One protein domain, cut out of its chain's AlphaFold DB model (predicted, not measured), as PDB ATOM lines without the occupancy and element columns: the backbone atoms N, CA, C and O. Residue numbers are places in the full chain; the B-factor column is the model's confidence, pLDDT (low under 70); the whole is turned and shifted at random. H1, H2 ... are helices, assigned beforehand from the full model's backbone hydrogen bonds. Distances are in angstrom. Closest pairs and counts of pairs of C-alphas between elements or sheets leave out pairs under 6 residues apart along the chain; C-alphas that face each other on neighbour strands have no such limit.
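Overview. This is residues 14 to 47 and 65 to 94 of the 332 residues of an uncharacterized protein of Mycolicibacterium sp. P9-64 (UniProt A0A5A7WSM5). One long helix, H1, makes the length of this model, and its residues 14 to 34 stick out as a bare arm. Beside its last turns lies the short helix H2, running the opposite way; from there two more short helices, H3 and H4, step away from H1 one after the other, H3 set crosswise to it. The printed part has 64 residues with four named helices, in the order H1, H2, H3, H4, and no named strand: the class is all helix. It is only just loose, close to extended, with a radius of gyration of the C-alphas of 16.0 A, and flat, spanning 53 by 32 by 14 A.

Along the chain. Find C-alpha 14 at (-46.654, 82.745, -91.909); from there H1, residues 14 to 47, runs 48.0 A to C-alpha 47 at (-10.450, 112.482, -81.545). H2 is residues 65 to 71, 9.9 A long. H3, residues 77 to 82, and H4, residues 87 to 92, are each 8.7 A long; H4 ends at C-alpha 92, (-13.655, 93.247, -99.816).

Arrangement. Look first at residues 42 to 47 of H1, which alone touch H2: the closest C-alphas, of Ala 46 and Arg 67, are 5.8 A apart, at a shallow tilt of 29 degrees, opposite ways. Residues 35 to 39 alone touch H3, about perpendicular at 79 degrees, closest at Val 39 and Pro 77, C-alphas 6.1 A apart. H3 and H4 touch only at the corner, with C-alphas of Val 81 and Leu 88 closest at 5.5 A. H4 is apart from H1 and H2. In H1, H2, H3 and H4 every O i to N i+4 pair is within hydrogen-bond range.

Size, cuts and confidence. The C-alphas farthest apart, of Ala 14 and Leu 65, are 53.7 A apart. Residues 48 to 64 are not printed; C-alphas 47 and 65 are 10.8 A apart across the cut. The links H2 to H3 and H3 to H4 are tight. Look for pLDDT under 70 at residues 14 to 21 and residue 46.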
ATOM      1  N   ALA A  14     -47.435  81.776 -91.143       58.31
ATOM      2  CA  ALA A  14     -46.654  82.745 -91.909       58.31
ATOM      3  C   ALA A  14     -46.212  83.946 -91.047       58.31
ATOM      4  O   ALA A  14     -45.038  84.313 -91.060       58.31
ATOM      5  N   PHE A  15     -47.106  84.513 -90.228       63.03
ATOM      6  CA  PHE A  15     -46.770  85.606 -89.310       63.03
ATOM      7  C   PHE A  15     -45.889  85.168 -88.137       63.03
ATOM      8  O   PHE A  15     -45.044  85.948 -87.717       63.03
ATOM      9  N   ALA A  16     -46.009  83.939 -87.631       62.22
ATOM     10  CA  ALA A  16     -45.103  83.407 -86.613       62.22
ATOM     11  C   ALA A  16     -43.696  83.178 -87.186       62.22
ATOM     12  O   ALA A  16     -42.708  83.516 -86.539       62.22
ATOM     13  N   THR A  17     -43.595  82.688 -88.427       59.59
ATOM     14  CA  THR A  17     -42.309  82.588 -89.132       59.59
ATOM     15  C   THR A  17     -41.718  83.962 -89.446       59.59
ATOM     16  O   THR A  17     -40.516  84.155 -89.284       59.59
ATOM     17  N   ALA A  18     -42.552  84.944 -89.806       62.09
ATOM     18  CA  ALA A  18     -42.126  86.326 -89.996       62.09
ATOM     19  C   ALA A  18     -41.706  86.982 -88.671       62.09
ATOM     20  O   ALA A  18     -40.722  87.707 -88.650       62.09
ATOM     21  N   GLY A  19     -42.396  86.688 -87.565       66.19
ATOM     22  CA  GLY A  19     -42.066  87.166 -86.223       66.19
ATOM     23  C   GLY A  19     -40.754  86.584 -85.702       66.19
ATOM     24  O   GLY A  19     -39.931  87.313 -85.161       66.19
ATOM     25  N   ALA A  20     -40.499  85.296 -85.942       63.22
ATOM     26  CA  ALA A  20     -39.211  84.675 -85.634       63.22
ATOM     27  C   ALA A  20     -38.075  85.260 -86.494       63.22
ATOM     28  O   ALA A  20     -36.998  85.553 -85.977       63.22
ATOM     29  N   ALA A  21     -38.326  85.488 -87.788       63.97
ATOM     30  CA  ALA A  21     -37.371  86.143 -88.677       63.97
ATOM     31  C   ALA A  21     -37.106  87.600 -88.260       63.97
ATOM     32  O   ALA A  21     -35.952  88.016 -88.212       63.97
ATOM     33  N   MET A  22     -38.144  88.356 -87.892       74.69
ATOM     34  CA  MET A  22     -38.014  89.720 -87.374       74.69
ATOM     35  C   MET A  22     -37.242  89.754 -86.063       74.69
ATOM     36  O   MET A  22     -36.343  90.569 -85.938       74.69
ATOM     37  N   SER A  23     -37.514  88.851 -85.122       73.44
ATOM     38  CA  SER A  23     -36.800  88.816 -83.843       73.44
ATOM     39  C   SER A  23     -35.313  88.473 -84.029       73.44
ATOM     40  O   SER A  23     -34.445  89.055 -83.378       73.44
ATOM     41  N   ALA A  24     -34.987  87.606 -84.995       70.12
ATOM     42  CA  ALA A  24     -33.604  87.350 -85.397       70.12
ATOM     43  C   ALA A  24     -32.944  88.582 -86.052       70.12
ATOM     44  O   ALA A  24     -31.781  88.882 -85.773       70.12
ATOM     45  N   VAL A  25     -33.682  89.320 -86.886       73.56
ATOM     46  CA  VAL A  25     -33.224  90.575 -87.504       73.56
ATOM     47  C   VAL A  25     -33.025  91.669 -86.452       73.56
ATOM     48  O   VAL A  25     -31.991  92.328 -86.458       73.56
ATOM     49  N   GLU A  26     -33.950  91.833 -85.510       74.69
ATOM     50  CA  GLU A  26     -33.854  92.774 -84.392       74.69
ATOM     51  C   GLU A  26     -32.666  92.447 -83.487       74.69
ATOM     52  O   GLU A  26     -31.917  93.349 -83.117       74.69
ATOM     53  N   GLY A  27     -32.427  91.162 -83.206       76.75
ATOM     54  CA  GLY A  27     -31.230  90.706 -82.502       76.75
ATOM     55  C   GLY A  27     -29.944  91.061 -83.254       76.75
ATOM     56  O   GLY A  27     -29.011  91.610 -82.667       76.75
ATOM     57  N   GLY A  28     -29.907  90.833 -84.569       71.94
ATOM     58  CA  GLY A  28     -28.777  91.221 -85.420       71.94
ATOM     59  C   GLY A  28     -28.548  92.737 -85.467       71.94
ATOM     60  O   GLY A  28     -27.409  93.203 -85.392       71.94
ATOM     61  N   ILE A  29     -29.624  93.524 -85.523       77.69
ATOM     62  CA  ILE A  29     -29.576  94.990 -85.500       77.69
ATOM     63  C   ILE A  29     -29.123  95.499 -84.131       77.69
ATOM     64  O   ILE A  29     -28.338  96.439 -84.081       77.69
ATOM     65  N   ALA A  30     -29.556  94.889 -83.028       72.88
ATOM     66  CA  ALA A  30     -29.118  95.260 -81.683       72.88
ATOM     67  C   ALA A  30     -27.611  95.032 -81.501       72.88
ATOM     68  O   ALA A  30     -26.913  95.918 -81.010       72.88
ATOM     69  N   VAL A  31     -27.092  93.896 -81.979       71.06
ATOM     70  CA  VAL A  31     -25.649  93.602 -81.979       71.06
ATOM     71  C   VAL A  31     -24.886  94.586 -82.867       71.06
ATOM     72  O   VAL A  31     -23.846  95.105 -82.464       71.06
ATOM     73  N   THR A  32     -25.420  94.904 -84.049       77.75
ATOM     74  CA  THR A  32     -24.814  95.889 -84.959       77.75
ATOM     75  C   THR A  32     -24.805  97.282 -84.337       77.75
ATOM     76  O   THR A  32     -23.786  97.961 -84.366       77.75
ATOM     77  N   ARG A  33     -25.911  97.704 -83.717       80.81
ATOM     78  CA  ARG A  33     -26.032  98.997 -83.035       80.81
ATOM     79  C   ARG A  33     -25.061  99.094 -81.865       80.81
ATOM     80  O   ARG A  33     -24.410 100.119 -81.726       80.81
ATOM     81  N   PHE A  34     -24.917  98.028 -81.082       76.81
ATOM     82  CA  PHE A  34     -23.933  97.956 -80.006       76.81
ATOM     83  C   PHE A  34     -22.495  98.065 -80.538       76.81
ATOM     84  O   PHE A  34     -21.697  98.837 -80.015       76.81
ATOM     85  N   ALA A  35     -22.167  97.363 -81.628       74.50
ATOM     86  CA  ALA A  35     -20.860  97.478 -82.276       74.50
ATOM     87  C   ALA A  35     -20.598  98.896 -82.823       74.50
ATOM     88  O   ALA A  35     -19.503  99.424 -82.645       74.50
ATOM     89  N   VAL A  36     -21.606  99.533 -83.429       81.38
ATOM     90  CA  VAL A  36     -21.526 100.914 -83.935       81.38
ATOM     91  C   VAL A  36     -21.345 101.914 -82.793       81.38
ATOM     92  O   VAL A  36     -20.468 102.761 -82.885       81.38
ATOM     93  N   GLN A  37     -22.100 101.783 -81.701       82.56
ATOM     94  CA  GLN A  37     -21.960 102.637 -80.515       82.56
ATOM     95  C   GLN A  37     -20.570 102.518 -79.884       82.56
ATOM     96  O   GLN A  37     -19.985 103.522 -79.483       82.56
ATOM     97  N   ASN A  38     -20.007 101.308 -79.847       77.56
ATOM     98  CA  ASN A  38     -18.646 101.097 -79.360       77.56
ATOM     99  C   ASN A  38     -17.617 101.797 -80.261       77.56
ATOM    100  O   ASN A  38     -16.769 102.525 -79.749       77.56
ATOM    101  N   VAL A  39     -17.733 101.665 -81.588       78.50
ATOM    102  CA  VAL A  39     -16.872 102.375 -82.555       78.50
ATOM    103  C   VAL A  39     -17.025 103.897 -82.436       78.50
ATOM    104  O   VAL A  39     -16.028 104.613 -82.420       78.50
ATOM    105  N   GLU A  40     -18.251 104.404 -82.311       80.56
ATOM    106  CA  GLU A  40     -18.547 105.836 -82.188       80.56
ATOM    107  C   GLU A  40     -17.962 106.432 -80.902       80.56
ATOM    108  O   GLU A  40     -17.289 107.464 -80.946       80.56
ATOM    109  N   SER A  41     -18.144 105.749 -79.766       78.31
ATOM    110  CA  SER A  41     -17.559 106.157 -78.485       78.31
ATOM    111  C   SER A  41     -16.033 106.214 -78.555       78.31
ATOM    112  O   SER A  41     -15.407 107.136 -78.032       78.31
ATOM    113  N   GLU A  42     -15.431 105.278 -79.286       73.06
ATOM    114  CA  GLU A  42     -13.993 105.170 -79.414       73.06
ATOM    115  C   GLU A  42     -13.391 106.254 -80.308       73.06
ATOM    116  O   GLU A  42     -12.373 106.856 -79.960       73.06
ATOM    117  N   VAL A  43     -14.047 106.545 -81.432       75.62
ATOM    118  CA  VAL A  43     -13.689 107.651 -82.324       75.62
ATOM    119  C   VAL A  43     -13.835 108.987 -81.596       75.62
ATOM    120  O   VAL A  43     -12.928 109.816 -81.678       75.62
ATOM    121  N   LYS A  44     -14.913 109.180 -80.822       74.62
ATOM    122  CA  LYS A  44     -15.126 110.392 -80.014       74.62
ATOM    123  C   LYS A  44     -14.024 110.570 -78.966       74.62
ATOM    124  O   LYS A  44     -13.440 111.649 -78.876       74.62
ATOM    125  N   SER A  45     -13.663 109.508 -78.243       72.69
ATOM    126  CA  SER A  45     -12.569 109.533 -77.261       72.69
ATOM    127  C   SER A  45     -11.182 109.730 -77.889       72.69
ATOM    128  O   SER A  45     -10.363 110.475 -77.349       72.69
ATOM    129  N   ALA A  46     -10.898 109.101 -79.035       66.06
ATOM    130  CA  ALA A  46      -9.603 109.212 -79.711       66.06
ATOM    131  C   ALA A  46      -9.409 110.568 -80.403       66.06
ATOM    132  O   ALA A  46      -8.294 111.087 -80.454       66.06
ATOM    133  N   LEU A  47     -10.486 111.164 -80.918       70.94
ATOM    134  CA  LEU A  47     -10.450 112.482 -81.545       70.94
ATOM    135  C   LEU A  47     -10.690 113.631 -80.552       70.94
ATOM    136  O   LEU A  47     -10.469 114.778 -80.936       70.94
ATOM    137  N   LEU A  65      -1.712 112.008 -86.420       82.25
ATOM    138  CA  LEU A  65      -1.127 110.718 -86.775       82.25
ATOM    139  C   LEU A  65      -1.127 109.742 -85.595       82.25
ATOM    140  O   LEU A  65      -1.439 108.574 -85.789       82.25
ATOM    141  N   GLN A  66      -0.843 110.208 -84.378       82.50
ATOM    142  CA  GLN A  66      -0.900 109.382 -83.165       82.50
ATOM    143  C   GLN A  66      -2.328 108.930 -82.826       82.50
ATOM    144  O   GLN A  66      -2.520 107.806 -82.377       82.50
ATOM    145  N   ARG A  67      -3.336 109.774 -83.075       79.06
ATOM    146  CA  ARG A  67      -4.758 109.445 -82.862       79.06
ATOM    147  C   ARG A  67      -5.309 108.502 -83.924       79.06
ATOM    148  O   ARG A  67      -6.064 107.592 -83.615       79.06
ATOM    149  N   LEU A  68      -4.913 108.696 -85.179       81.56
ATOM    150  CA  LEU A  68      -5.216 107.734 -86.232       81.56
ATOM    151  C   LEU A  68      -4.536 106.398 -85.924       81.56
ATOM    152  O   LEU A  68      -5.194 105.366 -85.961       81.56
ATOM    153  N   ALA A  69      -3.263 106.416 -85.524       83.38
ATOM    154  CA  ALA A  69      -2.544 105.212 -85.121       83.38
ATOM    155  C   ALA A  69      -3.239 104.485 -83.960       83.38
ATOM    156  O   ALA A  69      -3.368 103.267 -84.029       83.38
ATOM    157  N   SER A  70      -3.754 105.212 -82.960       83.06
ATOM    158  CA  SER A  70      -4.475 104.599 -81.840       83.06
ATOM    159  C   SER A  70      -5.848 104.046 -82.217       83.06
ATOM    160  O   SER A  70      -6.323 103.151 -81.537       83.06
ATOM    161  N   LEU A  71      -6.506 104.527 -83.277       82.31
ATOM    162  CA  LEU A  71      -7.748 103.930 -83.806       82.31
ATOM    163  C   LEU A  71      -7.483 102.694 -84.680       82.31
ATOM    164  O   LEU A  71      -8.328 101.811 -84.790       82.31
ATOM    165  N   LEU A  72      -6.307 102.633 -85.302       85.88
ATOM    166  CA  LEU A  72      -5.850 101.530 -86.150       85.88
ATOM    167  C   LEU A  72      -5.170 100.394 -85.356       85.88
ATOM    168  O   LEU A  72      -4.706  99.427 -85.964       85.88
ATOM    169  N   GLU A  73      -5.098 100.487 -84.025       87.06
ATOM    170  CA  GLU A  73      -4.509  99.450 -83.169       87.06
ATOM    171  C   GLU A  73      -5.251  98.101 -83.303       87.06
ATOM    172  O   GLU A  73      -6.479  98.083 -83.226       87.06
ATOM    173  N   PRO A  74      -4.546  96.956 -83.455       83.69
ATOM    174  CA  PRO A  74      -5.163  95.663 -83.784       83.69
ATOM    175  C   PRO A  74      -6.211  95.142 -82.794       83.69
ATOM    176  O   PRO A  74      -7.088  94.383 -83.196       83.69
ATOM    177  N   ASP A  75      -6.125  95.540 -81.522       84.94
ATOM    178  CA  ASP A  75      -7.027  95.098 -80.448       84.94
ATOM    179  C   ASP A  75      -8.274  95.984 -80.303       84.94
ATOM    180  O   ASP A  75      -9.122  95.754 -79.439       84.94
ATOM    181  N   ARG A  76      -8.397  97.011 -81.146       85.19
ATOM    182  CA  ARG A  76      -9.497  97.968 -81.104       85.19
ATOM    183  C   ARG A  76     -10.548  97.670 -82.167       85.19
ATOM    184  O   ARG A  76     -10.207  97.122 -83.207       85.19
ATOM    185  N   PRO A  77     -11.824  98.044 -81.984       82.88
ATOM    186  CA  PRO A  77     -12.912  97.727 -82.906       82.88
ATOM    187  C   PRO A  77     -12.619  98.094 -84.366       82.88
ATOM    188  O   PRO A  77     -12.844  97.271 -85.251       82.88
ATOM    189  N   ILE A  78     -12.077  99.290 -84.630       85.69
ATOM    190  CA  ILE A  78     -11.698  99.695 -85.993       85.69
ATOM    191  C   ILE A  78     -10.534  98.840 -86.498       85.69
ATOM    192  O   ILE A  78     -10.633  98.290 -87.595       85.69
ATOM    193  N   GLY A  79      -9.487  98.659 -85.688       85.81
ATOM    194  CA  GLY A  79      -8.356  97.784 -85.997       85.81
ATOM    195  C   GLY A  79      -8.755  96.336 -86.291       85.81
ATOM    196  O   GLY A  79      -8.272  95.772 -87.263       85.81
ATOM    197  N   ILE A  80      -9.699  95.759 -85.543       86.50
ATOM    198  CA  ILE A  80     -10.241  94.404 -85.741       86.50
ATOM    199  C   ILE A  80     -11.029  94.312 -87.053       86.50
ATOM    200  O   ILE A  80     -10.931  93.317 -87.774       86.50
ATOM    201  N   VAL A  81     -11.825  95.338 -87.377       87.94
ATOM    202  CA  VAL A  81     -12.630  95.371 -88.606       87.94
ATOM    203  C   VAL A  81     -11.734  95.416 -89.842       87.94
ATOM    204  O   VAL A  81     -11.984  94.664 -90.786       87.94
ATOM    205  N   ILE A  82     -10.693  96.252 -89.822       86.75
ATOM    206  CA  ILE A  82      -9.765  96.464 -90.948       86.75
ATOM    207  C   ILE A  82      -8.561  95.513 -90.945       86.75
ATOM    208  O   ILE A  82      -7.789  95.510 -91.904       86.75
ATOM    209  N   ALA A  83      -8.372  94.730 -89.879       87.88
ATOM    210  CA  ALA A  83      -7.284  93.769 -89.776       87.88
ATOM    211  C   ALA A  83      -7.320  92.773 -90.938       87.88
ATOM    212  O   ALA A  83      -8.379  92.378 -91.431       87.88
ATOM    213  N   ARG A  84      -6.136  92.301 -91.335       86.75
ATOM    214  CA  ARG A  84      -5.996  91.251 -92.346       86.75
ATOM    215  C   ARG A  84      -6.655  89.957 -91.856       86.75
ATOM    216  O   ARG A  84      -6.350  89.483 -90.765       86.75
ATOM    217  N   GLY A  85      -7.552  89.386 -92.656       83.50
ATOM    218  CA  GLY A  85      -8.426  88.268 -92.286       83.50
ATOM    219  C   GLY A  85      -9.665  88.660 -91.465       83.50
ATOM    220  O   GLY A  85     -10.491  87.793 -91.150       83.50
ATOM    221  N   GLY A  86      -9.809  89.949 -91.137       88.12
ATOM    222  CA  GLY A  86     -10.952  90.526 -90.441       88.12
ATOM    223  C   GLY A  86     -12.225  90.583 -91.301       88.12
ATOM    224  O   GLY A  86     -12.218  90.209 -92.478       88.12
ATOM    225  N   PRO A  87     -13.361  91.024 -90.730       88.19
ATOM    226  CA  PRO A  87     -14.650  91.054 -91.421       88.19
ATOM    227  C   PRO A  87     -14.658  91.931 -92.678       88.19
ATOM    228  O   PRO A  87     -15.204  91.506 -93.697       88.19
ATOM    229  N   LEU A  88     -14.042  93.119 -92.630       89.38
ATOM    230  CA  LEU A  88     -13.992  94.018 -93.786       89.38
ATOM    231  C   LEU A  88     -13.103  93.437 -94.887       89.38
ATOM    232  O   LEU A  88     -13.518  93.400 -96.043       89.38
ATOM    233  N   ASP A  89     -11.935  92.905 -94.511       88.62
ATOM    234  CA  ASP A  89     -11.031  92.209 -95.432       88.62
ATOM    235  C   ASP A  89     -11.748  91.022 -96.094       88.62
ATOM    236  O   ASP A  89     -11.689  90.860 -97.301       88.62
ATOM    237  N   ARG A  90     -12.567  90.253 -95.364       88.69
ATOM    238  CA  ARG A  90     -13.340  89.131 -95.934       88.69
ATOM    239  C   ARG A  90     -14.437  89.551 -96.920       88.69
ATOM    240  O   ARG A  90     -14.785  88.782 -97.820       88.69
ATOM    241  N   VAL A  91     -15.032  90.723 -96.717       93.12
ATOM    242  CA  VAL A  91     -16.091  91.256 -97.584       93.12
ATOM    243  C   VAL A  91     -15.503  91.876 -98.853       93.12
ATOM    244  O   VAL A  91     -16.106  91.713 -99.916       93.12
ATOM    245  N   LEU A  92     -14.344  92.532 -98.736       91.62
ATOM    246  CA  LEU A  92     -13.655  93.247 -99.816       91.62
ATOM    247  C   LEU A  92     -12.587  92.421-100.547       91.62
ATOM    248  O   LEU A  92     -12.188  92.807-101.643       91.62
ATOM    249  N   GLN A  93     -12.102  91.320 -99.966       90.94
ATOM    250  CA  GLN A  93     -11.113  90.457-100.617       90.94
ATOM    251  C   GLN A  93     -11.648  89.940-101.962       90.94
ATOM    252  O   GLN A  93     -12.861  89.748-102.102       90.94
ATOM    253  N   PRO A  94     -10.761  89.626-102.921       87.81
ATOM    254  CA  PRO A  94     -11.146  88.957-104.159       87.81
ATOM    255  C   PRO A  94     -11.934  87.667-103.881       87.81
ATOM    256  O   PRO A  94     -11.536  86.846-103.049       87.81
TER     257      PRO A  94